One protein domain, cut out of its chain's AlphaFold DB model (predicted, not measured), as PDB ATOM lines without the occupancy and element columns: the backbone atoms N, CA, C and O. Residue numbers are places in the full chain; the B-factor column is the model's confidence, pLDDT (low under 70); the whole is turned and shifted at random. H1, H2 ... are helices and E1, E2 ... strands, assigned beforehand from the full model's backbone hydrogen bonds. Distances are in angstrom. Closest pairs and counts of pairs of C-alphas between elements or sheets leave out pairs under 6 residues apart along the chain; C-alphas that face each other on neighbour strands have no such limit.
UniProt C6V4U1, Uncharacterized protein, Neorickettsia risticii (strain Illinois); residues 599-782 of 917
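AT A GLANCE: This is residues 599 to 782 of the 917 residues of an uncharacterized protein of Neorickettsia risticii (strain Illinois) (UniProt C6V4U1). Two lobes stand side by side: one is the three-stranded sheet E1 E3 E2 with H1, H3 and the near end of H4 over one face, the other the four-stranded sheet E4 E5 E8 E7. H1 sits between the two sheets, the long H4 runs from one lobe to the other with H7 alongside, and the two-stranded sheet E6 E9 lies at the far end. The printed part has 184 residues with seven named helices and nine named strands, in the order E1 H1 E2 E3 H2 H3 H4 H5 E4 E5 H6 E6 E7 E8 H7 E9; the three sheets are antiparallel and the class is mixed, helices and strands. The whole is compact, with a radius of gyration of the C-alphas of 17.4 A and spans of 56 by 46 by 28 A.

IN THESE COORDINATES: E1, residues 599 to 606, begins at C-alpha 599 (-5.684, 27.133, -29.042), is 19.2 A long and bends by 63 degrees at residue 603. H1 is 610 to 619, E2 631 to 635, E3 641 to 647, H2 648 to 651 and H3 656 to 667. H4, 669 to 684, is 22.4 A long and begins at C-alpha 669 (-20.441, 19.565, -27.177). H5 is 696 to 699. E4, 700 to 708, is 23.3 A long and bends by 60 degrees at residue 704; E5, 713 to 721, is 23.9 A long. H6 is 723 to 726, E6 730 to 734, E7 743 to 746 and E8 749 to 753. H7, 761 to 774, is 19.6 A long; E9, 777 to 781, ends at C-alpha 781 (-40.135, 8.239, -59.327).

HOW THE PARTS SIT: H4, the hub, touches H7 at a shallow tilt of 11 degrees, the same way, closest at the C-alphas of Ile 679 and Ala 768, 5.4 A. With residues 669 to 676 alone it touches H1 at a steep tilt of 64 degrees, closest at C-alphas 613 and 673, 6.3 A; with 680 to 684 alone it touches H5, closest at C-alphas 680 and 696, 6.7 A. H1, H3 and H4 on one face of E1 E3 E2 make two layers, helices over a sheet; H1's height there is 8.4 A. E1, H1, E2 form a split strand-helix-strand unit, E3 between its strands, with a right-handed crossover. N 602 and O 644 are 2.8 A apart across E1 and E3, N 634 and O 643 3.0 A across the hairpin E2 and E3. H2 only grazes this sheet. H1 is also on E4 E5 E8 E7, at a height of 9.6 A; H5 and H6 only graze that strongly twisted sheet. Within hydrogen-bond range are N 703 and O 718 in the hairpin E4 and E5, 2.9 A, N 719 and O 750 across E5 and E8, 2.8 A, N 744 and O 751 in the hairpin E7 and E8, 2.9 A, and N 733 and O 778 across E6 and E9, 2.9 A. In H1, H3 and H4 every O i to N i+4 pair is within range, in H7 9 of 10; H2, H5 and H6 are too short for one.

THE WHOLE: The C-alphas farthest apart, of Gln 656 and Glu 782, are 57.6 A apart. The printed part has no cut; the links H1 to E2 and H4 to H5 are long. The mean pLDDT of the printed part is 83.9, and it is under 70 at residues 635 to 639, 690 to 694, 710 to 711, 727 to 729 and 781 to 782.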
ATOM      1  N   ASN A 599      -4.230  27.246 -29.095       88.31
ATOM      2  CA  ASN A 599      -5.684  27.133 -29.042       88.31
ATOM      3  C   ASN A 599      -6.075  26.239 -27.851       88.31
ATOM      4  O   ASN A 599      -5.322  25.340 -27.472       88.31
ATOM      5  N   ALA A 600      -7.270  26.438 -27.300       87.50
ATOM      6  CA  ALA A 600      -7.911  25.455 -26.432       87.50
ATOM      7  C   ALA A 600      -8.693  24.453 -27.290       87.50
ATOM      8  O   ALA A 600      -9.691  24.827 -27.912       87.50
ATOM      9  N   SER A 601      -8.254  23.195 -27.316       88.50
ATOM     10  CA  SER A 601      -8.991  22.078 -27.911       88.50
ATOM     11  C   SER A 601     -10.074  21.618 -26.936       88.50
ATOM     12  O   SER A 601      -9.765  21.067 -25.881       88.50
ATOM     13  N   VAL A 602     -11.341  21.842 -27.279       86.81
ATOM     14  CA  VAL A 602     -12.520  21.563 -26.448       86.81
ATOM     15  C   VAL A 602     -13.298  20.354 -26.979       86.81
ATOM     16  O   VAL A 602     -14.264  20.470 -27.730       86.81
ATOM     17  N   GLY A 603     -12.866  19.161 -26.562       81.31
ATOM     18  CA  GLY A 603     -13.536  17.896 -26.870       81.31
ATOM     19  C   GLY A 603     -13.308  17.349 -28.288       81.31
ATOM     20  O   GLY A 603     -12.685  17.974 -29.148       81.31
ATOM     21  N   LYS A 604     -13.815  16.129 -28.518       85.06
ATOM     22  CA  LYS A 604     -13.714  15.390 -29.788       85.06
ATOM     23  C   LYS A 604     -15.090  15.265 -30.434       85.06
ATOM     24  O   LYS A 604     -16.023  14.772 -29.803       85.06
ATOM     25  N   ILE A 605     -15.201  15.670 -31.698       86.19
ATOM     26  CA  ILE A 605     -16.444  15.629 -32.482       86.19
ATOM     27  C   ILE A 605     -16.250  14.694 -33.681       86.19
ATOM     28  O   ILE A 605     -15.185  14.704 -34.294       86.19
ATOM     29  N   LYS A 606     -17.243  13.881 -34.049       86.62
ATOM     30  CA  LYS A 606     -17.192  13.067 -35.275       86.62
ATOM     31  C   LYS A 606     -17.121  13.981 -36.498       86.62
ATOM     32  O   LYS A 606     -17.885  14.945 -36.576       86.62
ATOM     33  N   ALA A 607     -16.265  13.656 -37.469       84.88
ATOM     34  CA  ALA A 607     -16.079  14.468 -38.676       84.88
ATOM     35  C   ALA A 607     -17.402  14.796 -39.399       84.88
ATOM     36  O   ALA A 607     -17.646  15.951 -39.736       84.88
ATOM     37  N   GLU A 608     -18.296  13.808 -39.534       83.56
ATOM     38  CA  GLU A 608     -19.631  13.967 -40.135       83.56
ATOM     39  C   GLU A 608     -20.492  15.058 -39.469       83.56
ATOM     40  O   GLU A 608     -21.178  15.809 -40.154       83.56
ATOM     41  N   THR A 609     -20.470  15.151 -38.136       86.94
ATOM     42  CA  THR A 609     -21.298  16.103 -37.373       86.94
ATOM     43  C   THR A 609     -20.603  17.436 -37.117       86.94
ATOM     44  O   THR A 609     -21.275  18.399 -36.745       86.94
ATOM     45  N   ALA A 610     -19.276  17.506 -37.271       87.81
ATOM     46  CA  ALA A 610     -18.482  18.644 -36.818       87.81
ATOM     47  C   ALA A 610     -18.982  19.994 -37.364       87.81
ATOM     48  O   ALA A 610     -19.276  20.857 -36.537       87.81
ATOM     49  N   PRO A 611     -19.213  20.193 -38.677       88.25
ATOM     50  CA  PRO A 611     -19.660  21.488 -39.199       88.25
ATOM     51  C   PRO A 611     -20.989  21.981 -38.604       88.25
ATOM     52  O   PRO A 611     -21.144  23.179 -38.375       88.25
ATOM     53  N   LEU A 612     -21.918  21.074 -38.280       88.88
ATOM     54  CA  LEU A 612     -23.188  21.416 -37.630       88.88
ATOM     55  C   LEU A 612     -23.014  21.758 -36.148       88.88
ATOM     56  O   LEU A 612     -23.590  22.742 -35.688       88.88
ATOM     57  N   VAL A 613     -22.176  21.015 -35.417       90.69
ATOM     58  CA  VAL A 613     -21.804  21.385 -34.040       90.69
ATOM     59  C   VAL A 613     -21.170  22.784 -34.036       90.69
ATOM     60  O   VAL A 613     -21.558  23.623 -33.228       90.69
ATOM     61  N   MET A 614     -20.293  23.094 -34.998       90.69
ATOM     62  CA  MET A 614     -19.691  24.428 -35.130       90.69
ATOM     63  C   MET A 614     -20.711  25.539 -35.414       90.69
ATOM     64  O   MET A 614     -20.527  26.654 -34.923       90.69
ATOM     65  N   MET A 615     -21.773  25.269 -36.183       90.44
ATOM     66  CA  MET A 615     -22.859  26.236 -36.403       90.44
ATOM     67  C   MET A 615     -23.635  26.503 -35.108       90.44
ATOM     68  O   MET A 615     -23.857  27.664 -34.769       90.44
ATOM     69  N   VAL A 616     -23.992  25.456 -34.355       90.88
ATOM     70  CA  VAL A 616     -24.700  25.586 -33.068       90.88
ATOM     71  C   VAL A 616     -23.857  26.365 -32.051       90.88
ATOM     72  O   VAL A 616     -24.331  27.359 -31.508       90.88
ATOM     73  N   LEU A 617     -22.593  25.978 -31.842       91.38
ATOM     74  CA  LEU A 617     -21.696  26.617 -30.868       91.38
ATOM     75  C   LEU A 617     -21.473  28.113 -31.147       91.38
ATOM     76  O   LEU A 617     -21.469  28.923 -30.219       91.38
ATOM     77  N   ASN A 618     -21.288  28.493 -32.417       91.31
ATOM     78  CA  ASN A 618     -21.079  29.892 -32.794       91.31
ATOM     79  C   ASN A 618     -22.384  30.711 -32.801       91.31
ATOM     80  O   ASN A 618     -22.321  31.914 -32.579       91.31
ATOM     81  N   ALA A 619     -23.555  30.093 -32.999       88.75
ATOM     82  CA  ALA A 619     -24.845  30.771 -32.833       88.75
ATOM     83  C   ALA A 619     -25.163  31.039 -31.349       88.75
ATOM     84  O   ALA A 619     -25.560  32.146 -30.995       88.75
ATOM     85  N   GLU A 620     -24.904  30.067 -30.470       88.56
ATOM     86  CA  GLU A 620     -25.061  30.170 -29.004       88.56
ATOM     87  C   GLU A 620     -24.048  31.116 -28.328       88.56
ATOM     88  O   GLU A 620     -24.098  31.305 -27.115       88.56
ATOM     89  N   THR A 621     -23.103  31.685 -29.086       89.94
ATOM     90  CA  THR A 621     -22.108  32.654 -28.587       89.94
ATOM     91  C   THR A 621     -21.989  33.912 -29.460       89.94
ATOM     92  O   THR A 621     -21.070  34.716 -29.291       89.94
ATOM     93  N   GLN A 622     -22.944  34.115 -30.377       87.38
ATOM     94  CA  GLN A 622     -22.975  35.244 -31.315       87.38
ATOM     95  C   GLN A 622     -23.194  36.603 -30.619       87.38
ATOM     96  O   GLN A 622     -22.813  37.639 -31.166       87.38
ATOM     97  N   ASP A 623     -23.779  36.610 -29.417       85.81
ATOM     98  CA  ASP A 623     -23.932  37.787 -28.552       85.81
ATOM     99  C   ASP A 623     -22.617  38.205 -27.872       85.81
ATOM    100  O   ASP A 623     -22.442  39.379 -27.550       85.81
ATOM    101  N   ILE A 624     -21.685  37.263 -27.677       87.75
ATOM    102  CA  ILE A 624     -20.449  37.475 -26.909       87.75
ATOM    103  C   ILE A 624     -19.383  38.195 -27.745       87.75
ATOM    104  O   ILE A 624     -18.776  39.155 -27.273       87.75
ATOM    105  N   ILE A 625     -19.159  37.758 -28.991       83.75
ATOM    106  CA  ILE A 625     -18.316  38.474 -29.962       83.75
ATOM    107  C   ILE A 625     -19.094  38.635 -31.282       83.75
ATOM    108  O   ILE A 625     -19.023  37.764 -32.157       83.75
ATOM    109  N   PRO A 626     -19.820  39.755 -31.467       80.44
ATOM    110  CA  PRO A 626     -20.654  39.974 -32.643       80.44
ATOM    111  C   PRO A 626     -19.911  39.794 -33.973       80.44
ATOM    112  O   PRO A 626     -18.837  40.353 -34.203       80.44
ATOM    113  N   ASN A 627     -20.535  39.037 -34.881       79.75
ATOM    114  CA  ASN A 627     -20.074  38.780 -36.251       79.75
ATOM    115  C   ASN A 627     -18.692  38.104 -36.378       79.75
ATOM    116  O   ASN A 627     -18.065  38.186 -37.436       79.75
ATOM    117  N   ARG A 628     -18.204  37.416 -35.336       85.44
ATOM    118  CA  ARG A 628     -16.950  36.646 -35.385       85.44
ATOM    119  C   ARG A 628     -17.148  35.252 -34.783       85.44
ATOM    120  O   ARG A 628     -17.558  35.168 -33.631       85.44
ATOM    121  N   PRO A 629     -16.803  34.158 -35.490       87.12
ATOM    122  CA  PRO A 629     -16.780  32.847 -34.860       87.12
ATOM    123  C   PRO A 629     -15.707  32.811 -33.760       87.12
ATOM    124  O   PRO A 629     -14.575  33.280 -33.950       87.12
ATOM    125  N   ILE A 630     -16.095  32.255 -32.616       89.19
ATOM    126  CA  ILE A 630     -15.227  31.969 -31.467       89.19
ATOM    127  C   ILE A 630     -14.632  30.570 -31.629       89.19
ATOM    128  O   ILE A 630     -13.432  30.372 -31.447       89.19
ATOM    129  N   PHE A 631     -15.473  29.617 -32.034       89.19
ATOM    130  CA  PHE A 631     -15.114  28.221 -32.219       89.19
ATOM    131  C   PHE A 631     -14.726  27.947 -33.678       89.19
ATOM    132  O   PHE A 631     -15.503  28.193 -34.605       89.19
ATOM    133  N   THR A 632     -13.546  27.367 -33.877       86.62
ATOM    134  CA  THR A 632     -13.059  26.806 -35.149       86.62
ATOM    135  C   THR A 632     -12.926  25.286 -35.030       86.62
ATOM    136  O   THR A 632     -13.018  24.756 -33.930       86.62
ATOM    137  N   HIS A 633     -12.764  24.553 -36.134       78.38
ATOM    138  CA  HIS A 633     -12.509  23.108 -36.076       78.38
ATOM    139  C   HIS A 633     -11.251  22.746 -36.858       78.38
ATOM    140  O   HIS A 633     -10.962  23.351 -37.892       78.38
ATOM    141  N   VAL A 634     -10.537  21.729 -36.378       71.06
ATOM    142  CA  VAL A 634      -9.417  21.106 -37.087       71.06
ATOM    143  C   VAL A 634      -9.745  19.631 -37.281       71.06
ATOM    144  O   VAL A 634     -10.115  18.921 -36.345       71.06
ATOM    145  N   HIS A 635      -9.656  19.179 -38.530       67.38
ATOM    146  CA  HIS A 635      -9.971  17.808 -38.910       67.38
ATOM    147  C   HIS A 635      -8.724  16.938 -38.764       67.38
ATOM    148  O   HIS A 635      -7.740  17.139 -39.478       67.38
ATOM    149  N   HIS A 636      -8.771  15.939 -37.881       65.38
ATOM    150  CA  HIS A 636      -7.700  14.950 -37.773       65.38
ATOM    151  C   HIS A 636      -7.954  13.859 -38.809       65.38
ATOM    152  O   HIS A 636      -9.063  13.335 -38.916       65.38
ATOM    153  N   SER A 637      -6.952  13.559 -39.632       55.62
ATOM    154  CA  SER A 637      -7.092  12.660 -40.788       55.62
ATOM    155  C   SER A 637      -6.971  11.173 -40.447       55.62
ATOM    156  O   SER A 637      -7.234  10.340 -41.308       55.62
ATOM    157  N   VAL A 638      -6.549  10.841 -39.222       60.16
ATOM    158  CA  VAL A 638      -6.201   9.469 -38.816       60.16
ATOM    159  C   VAL A 638      -7.401   8.718 -38.226       60.16
ATOM    160  O   VAL A 638      -7.624   7.566 -38.579       60.16
ATOM    161  N   ASP A 639      -8.212   9.384 -37.394       67.06
ATOM    162  CA  ASP A 639      -9.213   8.714 -36.542       67.06
ATOM    163  C   ASP A 639     -10.687   9.051 -36.876       67.06
ATOM    164  O   ASP A 639     -11.588   8.635 -36.151       67.06
ATOM    165  N   ASN A 640     -10.965   9.834 -37.930       71.06
ATOM    166  CA  ASN A 640     -12.302  10.385 -38.256       71.06
ATOM    167  C   ASN A 640     -12.934  11.313 -37.182       71.06
ATOM    168  O   ASN A 640     -14.146  11.569 -37.194       71.06
ATOM    169  N   TRP A 641     -12.118  11.894 -36.295       78.56
ATOM    170  CA  TRP A 641     -12.532  12.930 -35.338       78.56
ATOM    171  C   TRP A 641     -11.987  14.316 -35.716       78.56
ATOM    172  O   TRP A 641     -10.932  14.457 -36.332       78.56
ATOM    173  N   CYS A 642     -12.695  15.360 -35.299       80.81
ATOM    174  CA  CYS A 642     -12.256  16.752 -35.307       80.81
ATOM    175  C   CYS A 642     -12.065  17.244 -33.866       80.81
ATOM    176  O   CYS A 642     -12.862  16.895 -32.987       80.81
ATOM    177  N   SER A 643     -11.060  18.090 -33.631       83.88
ATOM    178  CA  SER A 643     -11.039  18.977 -32.463       83.88
ATOM    179  C   SER A 643     -11.923  20.190 -32.751       83.88
ATOM    180  O   SER A 643     -11.905  20.743 -33.856       83.88
ATOM    181  N   CYS A 644     -12.694  20.616 -31.754       86.94
ATOM    182  CA  CYS A 644     -13.190  21.986 -31.699       86.94
ATOM    183  C   CYS A 644     -12.115  22.834 -31.015       86.94
ATOM    184  O   CYS A 644     -11.597  22.434 -29.979       86.94
ATOM    185  N   GLU A 645     -11.751  23.976 -31.586       90.12
ATOM    186  CA  GLU A 645     -10.648  24.813 -31.121       90.12
ATOM    187  C   GLU A 645     -11.071  26.274 -30.974       90.12
ATOM    188  O   GLU A 645     -11.576  26.895 -31.916       90.12
ATOM    189  N   VAL A 646     -10.806  26.844 -29.799       89.69
ATOM    190  CA  VAL A 646     -10.930  28.283 -29.536       89.69
ATOM    191  C   VAL A 646      -9.533  28.902 -29.537       89.69
ATOM    192  O   VAL A 646      -8.659  28.457 -28.792       89.69
ATOM    193  N   SER A 647      -9.302  29.917 -30.376       87.81
ATOM    194  CA  SER A 647      -7.999  30.599 -30.444       87.81
ATOM    195  C   SER A 647      -7.714  31.402 -29.174       87.81
ATOM    196  O   SER A 647      -8.602  32.111 -28.692       87.81
ATOM    197  N   SER A 648      -6.469  31.378 -28.685       87.00
ATOM    198  CA  SER A 648      -6.051  32.241 -27.570       87.00
ATOM    199  C   SER A 648      -6.284  33.731 -27.862       87.00
ATOM    200  O   SER A 648      -6.670  34.472 -26.961       87.00
ATOM    201  N   ASP A 649      -6.172  34.153 -29.132       87.12
ATOM    202  CA  ASP A 649      -6.487  35.520 -29.566       87.12
ATOM    203  C   ASP A 649      -7.947  35.888 -29.254       87.12
ATOM    204  O   ASP A 649      -8.220  36.991 -28.784       87.12
ATOM    205  N   ARG A 650      -8.888  34.952 -29.467       88.69
ATOM    206  CA  ARG A 650     -10.312  35.133 -29.136       88.69
ATOM    207  C   ARG A 650     -10.534  35.122 -27.631       88.69
ATOM    208  O   ARG A 650     -11.288  35.953 -27.144       88.69
ATOM    209  N   LEU A 651      -9.863  34.237 -26.892       88.56
ATOM    210  CA  LEU A 651      -9.976  34.191 -25.430       88.56
ATOM    211  C   LEU A 651      -9.484  35.489 -24.771       88.56
ATOM    212  O   LEU A 651     -10.067  35.909 -23.778       88.56
ATOM    213  N   THR A 652      -8.490  36.173 -25.352       89.88
ATOM    214  CA  THR A 652      -8.064  37.513 -24.902       89.88
ATOM    215  C   THR A 652      -8.998  38.664 -25.304       89.88
ATOM    216  O   THR A 652      -8.838  39.765 -24.786       89.88
ATOM    217  N   GLU A 653      -9.978  38.441 -26.189       90.25
ATOM    218  CA  GLU A 653     -11.045  39.415 -26.496       90.25
ATOM    219  C   GLU A 653     -12.256  39.291 -25.540       90.25
ATOM    220  O   GLU A 653     -13.161  40.125 -25.594       90.25
ATOM    221  N   LEU A 654     -12.300  38.274 -24.666       90.62
ATOM    222  CA  LEU A 654     -13.447  37.982 -23.794       90.62
ATOM    223  C   LEU A 654     -13.362  38.650 -22.415       90.62
ATOM    224  O   LEU A 654     -12.315  38.688 -21.772       90.62
ATOM    225  N   THR A 655     -14.518  39.074 -21.897       92.19
ATOM    226  CA  THR A 655     -14.706  39.322 -20.457       92.19
ATOM    227  C   THR A 655     -14.778  37.994 -19.693       92.19
ATOM    228  O   THR A 655     -15.060  36.953 -20.286       92.19
ATOM    229  N   GLN A 656     -14.607  38.006 -18.365       90.56
ATOM    230  CA  GLN A 656     -14.743  36.780 -17.562       90.56
ATOM    231  C   GLN A 656     -16.141  36.147 -17.683       90.56
ATOM    232  O   GLN A 656     -16.261  34.925 -17.724       90.56
ATOM    233  N   GLU A 657     -17.202  36.955 -17.797       91.44
ATOM    234  CA  GLU A 657     -18.551  36.432 -18.052       91.44
ATOM    235  C   GLU A 657     -18.644  35.788 -19.443       91.44
ATOM    236  O   GLU A 657     -19.157  34.676 -19.570       91.44
ATOM    237  N   GLY A 658     -18.084  36.433 -20.473       92.50
ATOM    238  CA  GLY A 658     -17.997  35.871 -21.821       92.50
ATOM    239  C   GLY A 658     -17.233  34.546 -21.843       92.50
ATOM    240  O   GLY A 658     -17.725  33.569 -22.398       92.50
ATOM    241  N   MET A 659     -16.083  34.470 -21.170       92.25
ATOM    242  CA  MET A 659     -15.293  33.244 -21.026       92.25
ATOM    243  C   MET A 659     -16.091  32.129 -20.335       92.25
ATOM    244  O   MET A 659     -16.115  31.003 -20.832       92.25
ATOM    245  N   ASN A 660     -16.808  32.446 -19.252       93.00
ATOM    246  CA  ASN A 660     -17.669  31.492 -18.551       93.00
ATOM    247  C   ASN A 660     -18.821  30.989 -19.446       93.00
ATOM    248  O   ASN A 660     -19.090  29.789 -19.466       93.00
ATOM    249  N   ARG A 661     -19.474  31.870 -20.221       92.62
ATOM    250  CA  ARG A 661     -20.529  31.490 -21.183       92.62
ATOM    251  C   ARG A 661     -19.981  30.607 -22.312       92.62
ATOM    252  O   ARG A 661     -20.553  29.557 -22.587       92.62
ATOM    253  N   VAL A 662     -18.849  30.976 -22.924       93.00
ATOM    254  CA  VAL A 662     -18.184  30.160 -23.962       93.00
ATOM    255  C   VAL A 662     -17.803  28.786 -23.401       93.00
ATOM    256  O   VAL A 662     -18.024  27.782 -24.075       93.00
ATOM    257  N   ALA A 663     -17.306  28.709 -22.163       92.94
ATOM    258  CA  ALA A 663     -16.959  27.445 -21.515       92.94
ATOM    259  C   ALA A 663     -18.192  26.562 -21.246       92.94
ATOM    260  O   ALA A 663     -18.177  25.369 -21.550       92.94
ATOM    261  N   GLN A 664     -19.294  27.146 -20.761       91.69
ATOM    262  CA  GLN A 664     -20.570  26.441 -20.592       91.69
ATOM    263  C   GLN A 664     -21.133  25.927 -21.925       91.69
ATOM    264  O   GLN A 664     -21.669  24.823 -21.976       91.69
ATOM    265  N   THR A 665     -20.985  26.683 -23.016       91.44
ATOM    266  CA  THR A 665     -21.387  26.239 -24.359       91.44
ATOM    267  C   THR A 665     -20.460  25.145 -24.902       91.44
ATOM    268  O   THR A 665     -20.945  24.170 -25.474       91.44
ATOM    269  N   ALA A 666     -19.150  25.224 -24.647       91.81
ATOM    270  CA  ALA A 666     -18.186  24.176 -24.993       91.81
ATOM    271  C   ALA A 666     -18.446  22.857 -24.237       91.81
ATOM    272  O   ALA A 666     -18.332  21.777 -24.814       91.81
ATOM    273  N   ALA A 667     -18.859  22.923 -22.968       90.88
ATOM    274  CA  ALA A 667     -19.194  21.741 -22.175       90.88
ATOM    275  C   ALA A 667     -20.386  20.940 -22.746       90.88
ATOM    276  O   ALA A 667     -20.432  19.724 -22.575       90.88
ATOM    277  N   LYS A 668     -21.307  21.588 -23.481       91.19
ATOM    278  CA  LYS A 668     -22.461  20.945 -24.149       91.19
ATOM    279  C   LYS A 668     -22.098  20.180 -25.434       91.19
ATOM    280  O   LYS A 668     -22.984  19.589 -26.045       91.19
ATOM    281  N   ILE A 669     -20.842  20.193 -25.898       91.75
ATOM    282  CA  ILE A 669     -20.441  19.565 -27.177       91.75
ATOM    283  C   ILE A 669     -20.902  18.096 -27.328       91.75
ATOM    284  O   ILE A 669     -21.417  17.764 -28.403       91.75
ATOM    285  N   PRO A 670     -20.795  17.217 -26.307       90.62
ATOM    286  CA  PRO A 670     -21.302  15.846 -26.394       90.62
ATOM    287  C   PRO A 670     -22.822  15.783 -26.603       90.62
ATOM    288  O   PRO A 670     -23.287  15.024 -27.456       90.62
ATOM    289  N   ASP A 671     -23.576  16.616 -25.882       91.56
ATOM    290  CA  ASP A 671     -25.041  16.675 -25.944       91.56
ATOM    291  C   ASP A 671     -25.515  17.212 -27.298       91.56
ATOM    292  O   ASP A 671     -26.381  16.617 -27.935       91.56
ATOM    293  N   ILE A 672     -24.889  18.288 -27.792       92.25
ATOM    294  CA  ILE A 672     -25.164  18.880 -29.109       92.25
ATOM    295  C   ILE A 672     -24.918  17.846 -30.214       92.25
ATOM    296  O   ILE A 672     -25.763  17.665 -31.091       92.25
ATOM    297  N   GLN A 673     -23.798  17.114 -30.159       91.69
ATOM    298  CA  GLN A 673     -23.509  16.043 -31.114       91.69
ATOM    299  C   GLN A 673     -24.554  14.918 -31.050       91.69
ATOM    300  O   GLN A 673     -24.986  14.425 -32.094       91.69
ATOM    301  N   ALA A 674     -24.970  14.501 -29.852       91.19
ATOM    302  CA  ALA A 674     -25.974  13.455 -29.678       91.19
ATOM    303  C   ALA A 674     -27.359  13.906 -30.191       91.19
ATOM    304  O   ALA A 674     -28.009  13.168 -30.933       91.19
ATOM    305  N   ASN A 675     -27.757  15.146 -29.891       93.44
ATOM    306  CA  ASN A 675     -28.988  15.780 -30.362       93.44
ATOM    307  C   ASN A 675     -29.030  15.884 -31.900       93.44
ATOM    308  O   ASN A 675     -30.025  15.503 -32.517       93.44
ATOM    309  N   ILE A 676     -27.935  16.332 -32.533       92.25
ATOM    310  CA  ILE A 676     -27.788  16.355 -34.001       92.25
ATOM    311  C   ILE A 676     -27.885  14.935 -34.577       92.25
ATOM    312  O   ILE A 676     -28.578  14.725 -35.571       92.25
ATOM    313  N   THR A 677     -27.221  13.959 -33.947       91.19
ATOM    314  CA  THR A 677     -27.203  12.563 -34.414       91.19
ATOM    315  C   THR A 677     -28.608  11.958 -34.427       91.19
ATOM    316  O   THR A 677     -29.003  11.403 -35.450       91.19
ATOM    317  N   ILE A 678     -29.389  12.105 -33.346       91.75
ATOM    318  CA  ILE A 678     -30.762  11.574 -33.290       91.75
ATOM    319  C   ILE A 678     -31.687  12.274 -34.285       91.75
ATOM    320  O   ILE A 678     -32.434  11.596 -34.987       91.75
ATOM    321  N   ILE A 679     -31.638  13.607 -34.394       90.12
ATOM    322  CA  ILE A 679     -32.502  14.323 -35.344       90.12
ATOM    323  C   ILE A 679     -32.171  13.910 -36.788       90.12
ATOM    324  O   ILE A 679     -33.085  13.630 -37.558       90.12
ATOM    325  N   ALA A 680     -30.890  13.788 -37.149       89.06
ATOM    326  CA  ALA A 680     -30.492  13.302 -38.472       89.06
ATOM    327  C   ALA A 680     -30.946  11.850 -38.727       89.06
ATOM    328  O   ALA A 680     -31.462  11.556 -39.804       89.06
ATOM    329  N   GLN A 681     -30.807  10.955 -37.740       88.88
ATOM    330  CA  GLN A 681     -31.255   9.561 -37.836       88.88
ATOM    331  C   GLN A 681     -32.772   9.442 -38.022       88.88
ATOM    332  O   GLN A 681     -33.215   8.730 -38.921       88.88
ATOM    333  N   GLU A 682     -33.573  10.151 -37.226       89.19
ATOM    334  CA  GLU A 682     -35.036  10.091 -37.318       89.19
ATOM    335  C   GLU A 682     -35.570  10.774 -38.586       89.19
ATOM    336  O   GLU A 682     -36.536  10.287 -39.167       89.19
ATOM    337  N   VAL A 683     -34.914  11.829 -39.091       86.62
ATOM    338  CA  VAL A 683     -35.214  12.400 -40.419       86.62
ATOM    339  C   VAL A 683     -34.932  11.380 -41.525       86.62
ATOM    340  O   VAL A 683     -35.805  11.129 -42.356       86.62
ATOM    341  N   ILE A 684     -33.757  10.742 -41.520       85.62
ATOM    342  CA  ILE A 684     -33.392   9.717 -42.511       85.62
ATOM    343  C   ILE A 684     -34.338   8.508 -42.433       85.62
ATOM    344  O   ILE A 684     -34.721   7.977 -43.471       85.62
ATOM    345  N   ALA A 685     -34.809   8.135 -41.240       85.50
ATOM    346  CA  ALA A 685     -35.797   7.072 -41.042       85.50
ATOM    347  C   ALA A 685     -37.203   7.382 -41.609       85.50
ATOM    348  O   ALA A 685     -38.048   6.485 -41.640       85.50
ATOM    349  N   THR A 686     -37.473   8.615 -42.064       83.00
ATOM    350  CA  THR A 686     -38.699   8.957 -42.821       83.00
ATOM    351  C   THR A 686     -38.549   8.818 -44.340       83.00
ATOM    352  O   THR A 686     -39.552   8.870 -45.055       83.00
ATOM    353  N   LEU A 687     -37.327   8.607 -44.845       79.25
ATOM    354  CA  LEU A 687     -37.069   8.333 -46.258       79.25
ATOM    355  C   LEU A 687     -37.254   6.829 -46.544       79.25
ATOM    356  O   LEU A 687     -36.663   6.006 -45.844       79.25
ATOM    357  N   PRO A 688     -38.006   6.430 -47.590       71.50
ATOM    358  CA  PRO A 688     -38.116   5.029 -47.995       71.50
ATOM    359  C   PRO A 688     -36.835   4.576 -48.721       71.50
ATOM    360  O   PRO A 688     -36.747   4.558 -49.951       71.50
ATOM    361  N   LEU A 689     -35.816   4.240 -47.928       71.12
ATOM    362  CA  LEU A 689     -34.493   3.783 -48.346       71.12
ATOM    363  C   LEU A 689     -34.065   2.551 -47.540       71.12
ATOM    364  O   LEU A 689     -34.334   2.454 -46.345       71.12
ATOM    365  N   GLU A 690     -33.296   1.664 -48.168       64.69
ATOM    366  CA  GLU A 690     -32.449   0.709 -47.451       64.69
ATOM    367  C   GLU A 690     -31.180   1.458 -47.005       64.69
ATOM    368  O   GLU A 690     -30.291   1.753 -47.807       64.69
ATOM    369  N   THR A 691     -31.141   1.868 -45.735       58.59
ATOM    370  CA  THR A 691     -30.131   2.800 -45.194       58.59
ATOM    371  C   THR A 691     -28.931   2.122 -44.529       58.59
ATOM    372  O   THR A 691     -28.136   2.801 -43.880       58.59
ATOM    373  N   GLU A 692     -28.784   0.799 -44.640       55.50
ATOM    374  CA  GLU A 692     -27.699   0.074 -43.969       55.50
ATOM    375  C   GLU A 692     -26.314   0.565 -44.433       55.50
ATOM    376  O   GLU A 692     -26.002   0.612 -45.623       55.50
ATOM    377  N   GLY A 693     -25.477   0.965 -43.470       61.31
ATOM    378  CA  GLY A 693     -24.070   1.313 -43.687       61.31
ATOM    379  C   GLY A 693     -23.760   2.704 -44.267       61.31
ATOM    380  O   GLY A 693     -22.582   2.996 -44.463       61.31
ATOM    381  N   ARG A 694     -24.743   3.579 -44.534       66.94
ATOM    382  CA  ARG A 694     -24.469   4.934 -45.069       66.94
ATOM    383  C   ARG A 694     -24.218   5.977 -43.972       66.94
ATOM    384  O   ARG A 694     -24.951   6.042 -42.990       66.94
ATOM    385  N   ALA A 695     -23.222   6.840 -44.194       74.81
ATOM    386  CA  ALA A 695     -22.949   8.036 -43.385       74.81
ATOM    387  C   ALA A 695     -24.150   9.001 -43.406       74.81
ATOM    388  O   ALA A 695     -24.754   9.206 -44.464       74.81
ATOM    389  N   LEU A 696     -24.488   9.630 -42.275       75.25
ATOM    390  CA  LEU A 696     -25.749  10.381 -42.131       75.25
ATOM    391  C   LEU A 696     -25.803  11.567 -43.108       75.25
ATOM    392  O   LEU A 696     -26.758  11.735 -43.869       75.25
ATOM    393  N   PHE A 697     -24.714  12.330 -43.174       77.31
ATOM    394  CA  PHE A 697     -24.592  13.509 -44.039       77.31
ATOM    395  C   PHE A 697     -24.115  13.180 -45.468       77.31
ATOM    396  O   PHE A 697     -23.729  14.071 -46.217       77.31
ATOM    397  N   SER A 698     -24.193  11.904 -45.883       77.69
ATOM    398  CA  SER A 698     -24.203  11.538 -47.312       77.69
ATOM    399  C   SER A 698     -25.601  11.670 -47.934       77.69
ATOM    400  O   SER A 698     -25.728  11.957 -49.123       77.69
ATOM    401  N   LEU A 699     -26.661  11.515 -47.129       77.69
ATOM    402  CA  LEU A 699     -28.063  11.640 -47.553       77.69
ATOM    403  C   LEU A 699     -28.651  13.031 -47.261       77.69
ATOM    404  O   LEU A 699     -29.588  13.456 -47.938       77.69
ATOM    405  N   LEU A 700     -28.089  13.741 -46.278       82.75
ATOM    406  CA  LEU A 700     -28.495  15.090 -45.883       82.75
ATOM    407  C   LEU A 700     -27.403  16.118 -46.200       82.75
ATOM    408  O   LEU A 700     -26.313  16.068 -45.631       82.75
ATOM    409  N   GLY A 701     -27.729  17.086 -47.054       84.94
ATOM    410  CA  GLY A 701     -27.006  18.352 -47.128       84.94
ATOM    411  C   GLY A 701     -27.414  19.273 -45.974       84.94
ATOM    412  O   GLY A 701     -28.486  19.120 -45.387       84.94
ATOM    413  N   TYR A 702     -26.573  20.249 -45.640       89.31
ATOM    414  CA  TYR A 702     -26.895  21.249 -44.624       89.31
ATOM    415  C   TYR A 702     -26.401  22.643 -45.016       89.31
ATOM    416  O   TYR A 702     -25.333  22.801 -45.607       89.31
ATOM    417  N   SER A 703     -27.165  23.670 -44.651       87.81
ATOM    418  CA  SER A 703     -26.758  25.070 -44.779       87.81
ATOM    419  C   SER A 703     -27.307  25.922 -43.637       87.81
ATOM    420  O   SER A 703     -28.397  25.679 -43.115       87.81
ATOM    421  N   GLN A 704     -26.540  26.935 -43.234       86.81
ATOM    422  CA  GLN A 704     -27.006  27.941 -42.285       86.81
ATOM    423  C   GLN A 704     -28.015  28.871 -42.976       86.81
ATOM    424  O   GLN A 704     -27.816  29.277 -44.119       86.81
ATOM    425  N   THR A 705     -29.091  29.212 -42.273       89.25
ATOM    426  CA  THR A 705     -30.159  30.113 -42.726       89.25
ATOM    427  C   THR A 705     -30.682  30.924 -41.536       89.25
ATOM    428  O   THR A 705     -30.260  30.705 -40.398       89.25
ATOM    429  N   THR A 706     -31.610  31.852 -41.762       87.31
ATOM    430  CA  THR A 706     -32.419  32.460 -40.695       87.31
ATOM    431  C   THR A 706     -33.876  32.016 -40.788       87.31
ATOM    432  O   THR A 706     -34.349  31.611 -41.852       87.31
ATOM    433  N   ILE A 707     -34.580  32.068 -39.657       84.81
ATOM    434  CA  ILE A 707     -36.044  32.085 -39.596       84.81
ATOM    435  C   ILE A 707     -36.441  33.486 -39.130       84.81
ATOM    436  O   ILE A 707     -36.135  33.884 -38.006       84.81
ATOM    437  N   ASP A 708     -37.112  34.240 -39.994       81.12
ATOM    438  CA  ASP A 708     -37.519  35.611 -39.695       81.12
ATOM    439  C   ASP A 708     -38.800  35.605 -38.847       81.12
ATOM    440  O   ASP A 708     -39.885  35.272 -39.326       81.12
ATOM    441  N   GLY A 709     -38.665  35.930 -37.559       73.50
ATOM    442  CA  GLY A 709     -39.788  36.134 -36.643       73.50
ATOM    443  C   GLY A 709     -40.227  37.600 -36.583       73.50
ATOM    444  O   GLY A 709     -39.503  38.496 -37.011       73.50
ATOM    445  N   GLU A 710     -41.385  37.866 -35.972       69.06
ATOM    446  CA  GLU A 710     -41.997  39.209 -35.900       69.06
ATOM    447  C   GLU A 710     -41.122  40.284 -35.221       69.06
ATOM    448  O   GLU A 710     -41.414  41.475 -35.334       69.06
ATOM    449  N   HIS A 711     -40.078  39.888 -34.482       67.31
ATOM    450  CA  HIS A 711     -39.214  40.790 -33.705       67.31
ATOM    451  C   HIS A 711     -37.704  40.598 -33.952       67.31
ATOM    452  O   HIS A 711     -36.926  41.484 -33.609       67.31
ATOM    453  N   ALA A 712     -37.275  39.465 -34.522       76.44
ATOM    454  CA  ALA A 712     -35.874  39.173 -34.840       76.44
ATOM    455  C   ALA A 712     -35.755  37.985 -35.812       76.44
ATOM    456  O   ALA A 712     -36.550  37.045 -35.754       76.44
ATOM    457  N   SER A 713     -34.714  37.989 -36.645       82.19
ATOM    458  CA  SER A 713     -34.277  36.820 -37.416       82.19
ATOM    459  C   SER A 713     -33.479  35.869 -36.517       82.19
ATOM    460  O   SER A 713     -32.424  36.254 -36.005       82.19
ATOM    461  N   THR A 714     -33.946  34.635 -36.314       85.00
ATOM    462  CA  THR A 714     -33.249  33.639 -35.485       85.00
ATOM    463  C   THR A 714     -32.336  32.743 -36.331       85.00
ATOM    464  O   THR A 714     -32.717  32.353 -37.438       85.00
ATOM    465  N   PRO A 715     -31.122  32.403 -35.854       87.38
ATOM    466  CA  PRO A 715     -30.186  31.582 -36.613       87.38
ATOM    467  C   PRO A 715     -30.645  30.116 -36.642       87.38
ATOM    468  O   PRO A 715     -31.014  29.522 -35.623       87.38
ATOM    469  N   ALA A 716     -30.629  29.533 -37.835       89.75
ATOM    470  CA  ALA A 716     -31.255  28.259 -38.154       89.75
ATOM    471  C   ALA A 716     -30.382  27.414 -39.098       89.75
ATOM    472  O   ALA A 716     -29.438  27.902 -39.722       89.75
ATOM    473  N   VAL A 717     -30.722  26.135 -39.223       91.44
ATOM    474  CA  VAL A 717     -30.157  25.205 -40.206       91.44
ATOM    475  C   VAL A 717     -31.255  24.718 -41.143       91.44
ATOM    476  O   VAL A 717     -32.309  24.288 -40.676       91.44
ATOM    477  N   LYS A 718     -31.002  24.745 -42.455       91.31
ATOM    478  CA  LYS A 718     -31.710  23.915 -43.435       91.31
ATOM    479  C   LYS A 718     -30.959  22.591 -43.542       91.31
ATOM    480  O   LYS A 718     -29.803  22.591 -43.950       91.31
ATOM    481  N   LEU A 719     -31.603  21.481 -43.190       89.88
ATOM    482  CA  LEU A 719     -31.178  20.142 -43.593       89.88
ATOM    483  C   LEU A 719     -31.923  19.808 -44.886       89.88
ATOM    484  O   LEU A 719     -33.136  19.601 -44.858       89.88
ATOM    485  N   SER A 720     -31.222  19.820 -46.016       88.62
ATOM    486  CA  SER A 720     -31.787  19.459 -47.319       88.62
ATOM    487  C   SER A 720     -31.483  18.008 -47.662       88.62
ATOM    488  O   SER A 720     -30.538  17.419 -47.137       88.62
ATOM    489  N   TRP A 721     -32.212  17.436 -48.613       87.12
ATOM    490  CA  TRP A 721     -31.742  16.217 -49.276       87.12
ATOM    491  C   TRP A 721     -30.425  16.514 -50.015       87.12
ATOM    492  O   TRP A 721     -30.221  17.631 -50.504       87.12
ATOM    493  N   SER A 722     -29.495  15.559 -50.035       82.94
ATOM    494  CA  SER A 722     -28.210  15.723 -50.724       82.94
ATOM    495  C   SER A 722     -28.352  15.573 -52.243       82.94
ATOM    496  O   SER A 722     -29.275  14.919 -52.734       82.94
ATOM    497  N   GLU A 723     -27.397  16.116 -53.005       78.88
ATOM    498  CA  GLU A 723     -27.334  15.881 -54.456       78.88
ATOM    499  C   GLU A 723     -27.245  14.378 -54.765       78.88
ATOM    500  O   GLU A 723     -28.014  13.895 -55.584       78.88
ATOM    501  N   GLN A 724     -26.453  13.605 -54.009       75.00
ATOM    502  CA  GLN A 724     -26.354  12.139 -54.154       75.00
ATOM    503  C   GLN A 724     -27.692  11.400 -53.973       75.00
ATOM    504  O   GLN A 724     -27.883  10.309 -54.512       75.00
ATOM    505  N   PHE A 725     -28.619  11.959 -53.191       74.75
ATOM    506  CA  PHE A 725     -29.970  11.426 -53.061       74.75
ATOM    507  C   PHE A 725     -30.844  11.833 -54.264       74.75
ATOM    508  O   PHE A 725     -31.527  10.983 -54.839       74.75
ATOM    509  N   LEU A 726     -30.788  13.097 -54.691       75.75
ATOM    510  CA  LEU A 726     -31.590  13.638 -55.800       75.75
ATOM    511  C   LEU A 726     -31.159  13.099 -57.182       75.75
ATOM    512  O   LEU A 726     -32.011  12.817 -58.027       75.75
ATOM    513  N   GLU A 727     -29.859  12.865 -57.393       68.69
ATOM    514  CA  GLU A 727     -29.264  12.275 -58.606       68.69
ATOM    515  C   GLU A 727     -29.832  10.890 -58.951       68.69
ATOM    516  O   GLU A 727     -29.767  10.459 -60.101       68.69
ATOM    517  N   SER A 728     -30.457  10.201 -57.991       66.12
ATOM    518  CA  SER A 728     -31.114   8.907 -58.211       66.12
ATOM    519  C   SER A 728     -32.448   8.981 -58.985       66.12
ATOM    520  O   SER A 728     -33.154   7.976 -59.076       66.12
ATOM    521  N   GLY A 729     -32.808  10.146 -59.544       64.44
ATOM    522  CA  GLY A 729     -34.039  10.359 -60.323       64.44
ATOM    523  C   GLY A 729     -35.302  10.498 -59.464       64.44
ATOM    524  O   GLY A 729     -36.419  10.291 -59.941       64.44
ATOM    525  N   ARG A 730     -35.125  10.806 -58.174       70.94
ATOM    526  CA  ARG A 730     -36.168  10.770 -57.144       70.94
ATOM    527  C   ARG A 730     -36.606  12.178 -56.770       70.94
ATOM    528  O   ARG A 730     -35.829  12.932 -56.192       70.94
ATOM    529  N   LYS A 731     -37.870  12.514 -57.037       77.25
ATOM    530  CA  LYS A 731     -38.487  13.747 -56.531       77.25
ATOM    531  C   LYS A 731     -39.175  13.454 -55.207       77.25
ATOM    532  O   LYS A 731     -40.098  12.648 -55.141       77.25
ATOM    533  N   THR A 732     -38.708  14.088 -54.142       78.75
ATOM    534  CA  THR A 732     -39.356  14.043 -52.829       78.75
ATOM    535  C   THR A 732     -40.511  15.016 -52.758       78.75
ATOM    536  O   THR A 732     -40.459  16.103 -53.328       78.75
ATOM    537  N   LYS A 733     -41.549  14.615 -52.028       82.19
ATOM    538  CA  LYS A 733     -42.751  15.413 -51.829       82.19
ATOM    539  C   LYS A 733     -43.381  15.100 -50.484       82.19
ATOM    540  O   LYS A 733     -43.498  13.929 -50.114       82.19
ATOM    541  N   LEU A 734     -43.797  16.119 -49.751       81.31
ATOM    542  CA  LEU A 734     -44.521  15.943 -48.496       81.31
ATOM    543  C   LEU A 734     -45.921  15.373 -48.773       81.31
ATOM    544  O   LEU A 734     -46.645  15.879 -49.628       81.31
ATOM    545  N   GLU A 735     -46.345  14.341 -48.028       76.62
ATOM    546  CA  GLU A 735     -47.733  13.837 -48.119       76.62
ATOM    547  C   GLU A 735     -48.730  14.960 -47.762       76.62
ATOM    548  O   GLU A 735     -49.805  15.055 -48.358       76.62
ATOM    549  N   LYS A 736     -48.371  15.784 -46.761       78.69
ATOM    550  CA  LYS A 736     -49.098  16.952 -46.224       78.69
ATOM    551  C   LYS A 736     -48.106  17.863 -45.500       78.69
ATOM    552  O   LYS A 736     -47.160  17.340 -44.918       78.69
ATOM    553  N   ASP A 737     -48.388  19.166 -45.420       75.88
ATOM    554  CA  ASP A 737     -47.629  20.120 -44.593       75.88
ATOM    555  C   ASP A 737     -47.600  19.671 -43.113       75.88
ATOM    556  O   ASP A 737     -48.633  19.720 -42.425       75.88
ATOM    557  N   PRO A 738     -46.452  19.217 -42.576       79.38
ATOM    558  CA  PRO A 738     -46.408  18.627 -41.250       79.38
ATOM    559  C   PRO A 738     -46.236  19.729 -40.200       79.38
ATOM    560  O   PRO A 738     -45.173  20.323 -40.049       79.38
ATOM    561  N   LYS A 739     -47.291  19.997 -39.422       80.00
ATOM    562  CA  LYS A 739     -47.220  20.937 -38.290       80.00
ATOM    563  C   LYS A 739     -46.437  20.320 -37.128       80.00
ATOM    564  O   LYS A 739     -47.039  19.708 -36.241       80.00
ATOM    565  N   ILE A 740     -45.116  20.469 -37.172       83.62
ATOM    566  CA  ILE A 740     -44.145  20.103 -36.133       83.62
ATOM    567  C   ILE A 740     -43.722  21.389 -35.404       83.62
ATOM    568  O   ILE A 740     -43.553  22.433 -36.033       83.62
ATOM    569  N   HIS A 741     -43.592  21.363 -34.076       78.44
ATOM    570  CA  HIS A 741     -43.242  22.576 -33.329       78.44
ATOM    571  C   HIS A 741     -41.760  22.955 -33.514       78.44
ATOM    572  O   HIS A 741     -40.878  22.136 -33.285       78.44
ATOM    573  N   GLY A 742     -41.485  24.201 -33.922       78.00
ATOM    574  CA  GLY A 742     -40.121  24.710 -34.139       78.00
ATOM    575  C   GLY A 742     -39.434  24.247 -35.433       78.00
ATOM    576  O   GLY A 742     -38.258  24.554 -35.631       78.00
ATOM    577  N   VAL A 743     -40.145  23.532 -36.314       86.44
ATOM    578  CA  VAL A 743     -39.605  22.970 -37.563       86.44
ATOM    579  C   VAL A 743     -40.479  23.382 -38.745       86.44
ATOM    580  O   VAL A 743     -41.691  23.171 -38.733       86.44
ATOM    581  N   HIS A 744     -39.860  23.929 -39.789       87.06
ATOM    582  CA  HIS A 744     -40.510  24.221 -41.066       87.06
ATOM    583  C   HIS A 744     -40.087  23.161 -42.086       87.06
ATOM    584  O   HIS A 744     -38.896  22.997 -42.337       87.06
ATOM    585  N   CYS A 745     -41.032  22.428 -42.668       86.56
ATOM    586  CA  CYS A 745     -40.737  21.381 -43.651       86.56
ATOM    587  C   CYS A 745     -41.114  21.826 -45.065       86.56
ATOM    588  O   CYS A 745     -42.100  22.534 -45.260       86.56
ATOM    589  N   PHE A 746     -40.332  21.369 -46.038       86.75
ATOM    590  CA  PHE A 746     -40.449  21.657 -47.464       86.75
ATOM    591  C   PHE A 746     -40.166  20.370 -48.258       86.75
ATOM    592  O   PHE A 746     -39.543  19.443 -47.738       86.75
ATOM    593  N   ASP A 747     -40.545  20.313 -49.535       83.38
ATOM    594  CA  ASP A 747     -40.269  19.142 -50.389       83.38
ATOM    595  C   ASP A 747     -38.759  18.844 -50.541       83.38
ATOM    596  O   ASP A 747     -38.363  17.697 -50.758       83.38
ATOM    597  N   GLU A 748     -37.908  19.861 -50.356       82.81
ATOM    598  CA  GLU A 748     -36.438  19.792 -50.395       82.81
ATOM    599  C   GLU A 748     -35.761  19.439 -49.053       82.81
ATOM    600  O   GLU A 748     -34.537  19.288 -49.024       82.81
ATOM    601  N   GLY A 749     -36.496  19.378 -47.933       87.25
ATOM    602  CA  GLY A 749     -35.914  19.153 -46.602       87.25
ATOM    603  C   GLY A 749     -36.615  19.893 -45.460       87.25
ATOM    604  O   GLY A 749     -37.778  20.278 -45.560       87.25
ATOM    605  N   ILE A 750     -35.905  20.113 -44.351       90.19
ATOM    606  CA  ILE A 750     -36.442  20.767 -43.147       90.19
ATOM    607  C   ILE A 750     -35.559  21.926 -42.672       90.19
ATOM    608  O   ILE A 750     -34.349  21.918 -42.875       90.19
ATOM    609  N   VAL A 751     -36.158  22.916 -42.011       90.75
ATOM    610  CA  VAL A 751     -35.480  24.072 -41.409       90.75
ATOM    611  C   VAL A 751     -35.811  24.150 -39.919       90.75
ATOM    612  O   VAL A 751     -36.975  24.050 -39.532       90.75
ATOM    613  N   MET A 752     -34.785  24.321 -39.086       92.19
ATOM    614  CA  MET A 752     -34.854  24.260 -37.620       92.19
ATOM    615  C   MET A 752     -34.002  25.363 -36.988       92.19
ATOM    616  O   MET A 752     -32.903  25.631 -37.472       92.19
ATOM    617  N   GLN A 753     -34.456  25.976 -35.891       90.56
ATOM    618  CA  GLN A 753     -33.621  26.912 -35.121       90.56
ATOM    619  C   GLN A 753     -32.421  26.181 -34.490       90.56
ATOM    620  O   GLN A 753     -32.562  25.061 -34.001       90.56
ATOM    621  N   LEU A 754     -31.235  26.804 -34.468       89.06
ATOM    622  CA  LEU A 754     -30.022  26.160 -33.932       89.06
ATOM    623  C   LEU A 754     -30.087  25.926 -32.410       89.06
ATOM    624  O   LEU A 754     -29.533  24.944 -31.921       89.06
ATOM    625  N   ASN A 755     -30.849  26.757 -31.691       88.38
ATOM    626  CA  ASN A 755     -31.153  26.620 -30.257       88.38
ATOM    627  C   ASN A 755     -31.952  25.346 -29.895       88.38
ATOM    628  O   ASN A 755     -32.196  25.082 -28.721       88.38
ATOM    629  N   ILE A 756     -32.407  24.561 -30.879       89.94
ATOM    630  CA  ILE A 756     -33.031  23.259 -30.639       89.94
ATOM    631  C   ILE A 756     -31.958  22.276 -30.157       89.94
ATOM    632  O   ILE A 756     -32.152  21.600 -29.152       89.94
ATOM    633  N   PHE A 757     -30.783  22.256 -30.790       91.19
ATOM    634  CA  PHE A 757     -29.722  21.289 -30.485       91.19
ATOM    635  C   PHE A 757     -29.041  21.495 -29.122       91.19
ATOM    636  O   PHE A 757     -28.310  20.611 -28.679       91.19
ATOM    637  N   THR A 758     -29.299  22.611 -28.435       90.00
ATOM    638  CA  THR A 758     -28.835  22.899 -27.065       90.00
ATOM    639  C   THR A 758     -29.883  22.631 -25.982       90.00
ATOM    640  O   THR A 758     -29.610  22.857 -24.801       90.00
ATOM    641  N   GLN A 759     -31.068  22.124 -26.343       90.06
ATOM    642  CA  GLN A 759     -32.100  21.746 -25.377       90.06
ATOM    643  C   GLN A 759     -31.819  20.399 -24.698       90.06
ATOM    644  O   GLN A 759     -31.098  19.542 -25.206       90.06
ATOM    645  N   GLU A 760     -32.473  20.197 -23.550       91.50
ATOM    646  CA  GLU A 760     -32.535  18.912 -22.853       91.50
ATOM    647  C   GLU A 760     -32.915  17.760 -23.793       91.50
ATOM    648  O   GLU A 760     -33.912  17.832 -24.520       91.50
ATOM    649  N   TRP A 761     -32.210  16.639 -23.647       88.81
ATOM    650  CA  TRP A 761     -32.475  15.375 -24.339       88.81
ATOM    651  C   TRP A 761     -33.959  14.979 -24.382       88.81
ATOM    652  O   TRP A 761     -34.469  14.541 -25.409       88.81
ATOM    653  N   SER A 762     -34.693  15.191 -23.281       90.38
ATOM    654  CA  SER A 762     -36.118  14.840 -23.174       90.38
ATOM    655  C   SER A 762     -37.026  15.618 -24.141       90.38
ATOM    656  O   SER A 762     -38.088  15.123 -24.522       90.38
ATOM    657  N   LYS A 763     -36.616  16.826 -24.549       91.56
ATOM    658  CA  LYS A 763     -37.313  17.673 -25.527       91.56
ATOM    659  C   LYS A 763     -36.926  17.259 -26.944       91.56
ATOM    660  O   LYS A 763     -37.804  17.108 -27.790       91.56
ATOM    661  N   ILE A 764     -35.642  16.976 -27.165       90.94
ATOM    662  CA  ILE A 764     -35.112  16.527 -28.457       90.94
ATOM    663  C   ILE A 764     -35.652  15.158 -28.857       90.94
ATOM    664  O   ILE A 764     -36.110  15.004 -29.984       90.94
ATOM    665  N   GLN A 765     -35.709  14.193 -27.938       88.88
ATOM    666  CA  GLN A 765     -36.299  12.886 -28.216       88.88
ATOM    667  C   GLN A 765     -37.785  13.008 -28.604       88.88
ATOM    668  O   GLN A 765     -38.215  12.397 -29.579       88.88
ATOM    669  N   ARG A 766     -38.564  13.854 -27.910       90.62
ATOM    670  CA  ARG A 766     -39.968  14.126 -28.275       90.62
ATOM    671  C   ARG A 766     -40.089  14.764 -29.655       90.62
ATOM    672  O   ARG A 766     -40.966  14.367 -30.413       90.62
ATOM    673  N   LEU A 767     -39.217  15.719 -29.983       90.25
ATOM    674  CA  LEU A 767     -39.192  16.359 -31.296       90.25
ATOM    675  C   LEU A 767     -38.817  15.366 -32.405       90.25
ATOM    676  O   LEU A 767     -39.457  15.357 -33.449       90.25
ATOM    677  N   ALA A 768     -37.829  14.502 -32.172       89.25
ATOM    678  CA  ALA A 768     -37.402  13.489 -33.130       89.25
ATOM    679  C   ALA A 768     -38.500  12.432 -33.363       89.25
ATOM    680  O   ALA A 768     -38.812  12.102 -34.506       89.25
ATOM    681  N   GLU A 769     -39.188  11.991 -32.303       89.06
ATOM    682  CA  GLU A 769     -40.392  11.161 -32.420       89.06
ATOM    683  C   GLU A 769     -41.549  11.890 -33.129       89.06
ATOM    684  O   GLU A 769     -42.305  11.268 -33.876       89.06
ATOM    685  N   GLU A 770     -41.719  13.198 -32.920       89.94
ATOM    686  CA  GLU A 770     -42.736  14.002 -33.605       89.94
ATOM    687  C   GLU A 770     -42.432  14.143 -35.104       89.94
ATOM    688  O   GLU A 770     -43.342  13.967 -35.918       89.94
ATOM    689  N   ILE A 771     -41.163  14.365 -35.467       88.38
ATOM    690  CA  ILE A 771     -40.659  14.308 -36.844       88.38
ATOM    691  C   ILE A 771     -40.987  12.936 -37.438       88.38
ATOM    692  O   ILE A 771     -41.767  12.878 -38.384       88.38
ATOM    693  N   ARG A 772     -40.522  11.831 -36.840       86.62
ATOM    694  CA  ARG A 772     -40.747  10.461 -37.348       86.62
ATOM    695  C   ARG A 772     -42.226  10.120 -37.580       86.62
ATOM    696  O   ARG A 772     -42.559   9.349 -38.476       86.62
ATOM    697  N   ARG A 773     -43.130  10.657 -36.751       85.88
ATOM    698  CA  ARG A 773     -44.582  10.399 -36.830       85.88
ATOM    699  C   ARG A 773     -45.322  11.308 -37.819       85.88
ATOM    700  O   ARG A 773     -46.371  10.898 -38.318       85.88
ATOM    701  N   LYS A 774     -44.854  12.544 -38.044       86.56
ATOM    702  CA  LYS A 774     -45.556  13.564 -38.854       86.56
ATOM    703  C   LYS A 774     -44.919  13.814 -40.217       86.56
ATOM    704  O   LYS A 774     -45.652  14.059 -41.172       86.56
ATOM    705  N   LEU A 775     -43.592  13.785 -40.307       84.19
ATOM    706  CA  LEU A 775     -42.861  13.940 -41.558       84.19
ATOM    707  C   LEU A 775     -43.043  12.661 -42.378       84.19
ATOM    708  O   LEU A 775     -42.576  11.587 -42.009       84.19
ATOM    709  N   LYS A 776     -43.765  12.786 -43.488       84.62
ATOM    710  CA  LYS A 776     -43.997  11.702 -44.435       84.62
ATOM    711  C   LYS A 776     -43.617  12.160 -45.826       84.62
ATOM    712  O   LYS A 776     -44.211  13.105 -46.349       84.62
ATOM    713  N   ILE A 777     -42.653  11.463 -46.408       80.88
ATOM    714  CA  ILE A 777     -42.053  11.819 -47.683       80.88
ATOM    715  C   ILE A 777     -42.430  10.746 -48.698       80.88
ATOM    716  O   ILE A 777     -42.079   9.576 -48.555       80.88
ATOM    717  N   ILE A 778     -43.164  11.155 -49.726       80.88
ATOM    718  CA  ILE A 778     -43.418  10.346 -50.910       80.88
ATOM    719  C   ILE A 778     -42.247  10.574 -51.864       80.88
ATOM    720  O   ILE A 778     -41.841  11.712 -52.099       80.88
ATOM    721  N   ILE A 779     -41.712   9.487 -52.416       77.38
ATOM    722  CA  ILE A 779     -40.798   9.552 -53.552       77.38
ATOM    723  C   ILE A 779     -41.631   9.366 -54.819       77.38
ATOM    724  O   ILE A 779     -42.130   8.276 -55.094       77.38
ATOM    725  N   GLU A 780     -41.793  10.444 -55.581       76.94
ATOM    726  CA  GLU A 780     -42.254  10.380 -56.963       76.94
ATOM    727  C   GLU A 780     -41.051   9.949 -57.822       76.94
ATOM    728  O   GLU A 780     -40.113  10.719 -58.047       76.94
ATOM    729  N   GLU A 781     -41.051   8.689 -58.275       66.00
ATOM    730  CA  GLU A 781     -40.135   8.239 -59.327       66.00
ATOM    731  C   GLU A 781     -40.480   8.984 -60.618       66.00
ATOM    732  O   GLU A 781     -41.536   8.762 -61.226       66.00
ATOM    733  N   GLU A 782     -39.595   9.880 -61.053       56.41
ATOM    734  CA  GLU A 782     -39.765  10.536 -62.338       56.41
ATOM    735  C   GLU A 782     -39.529   9.500 -63.437       56.41
ATOM    736  O   GLU A 782     -38.397   9.092 -63.697       56.41
TER     737      GLU A 782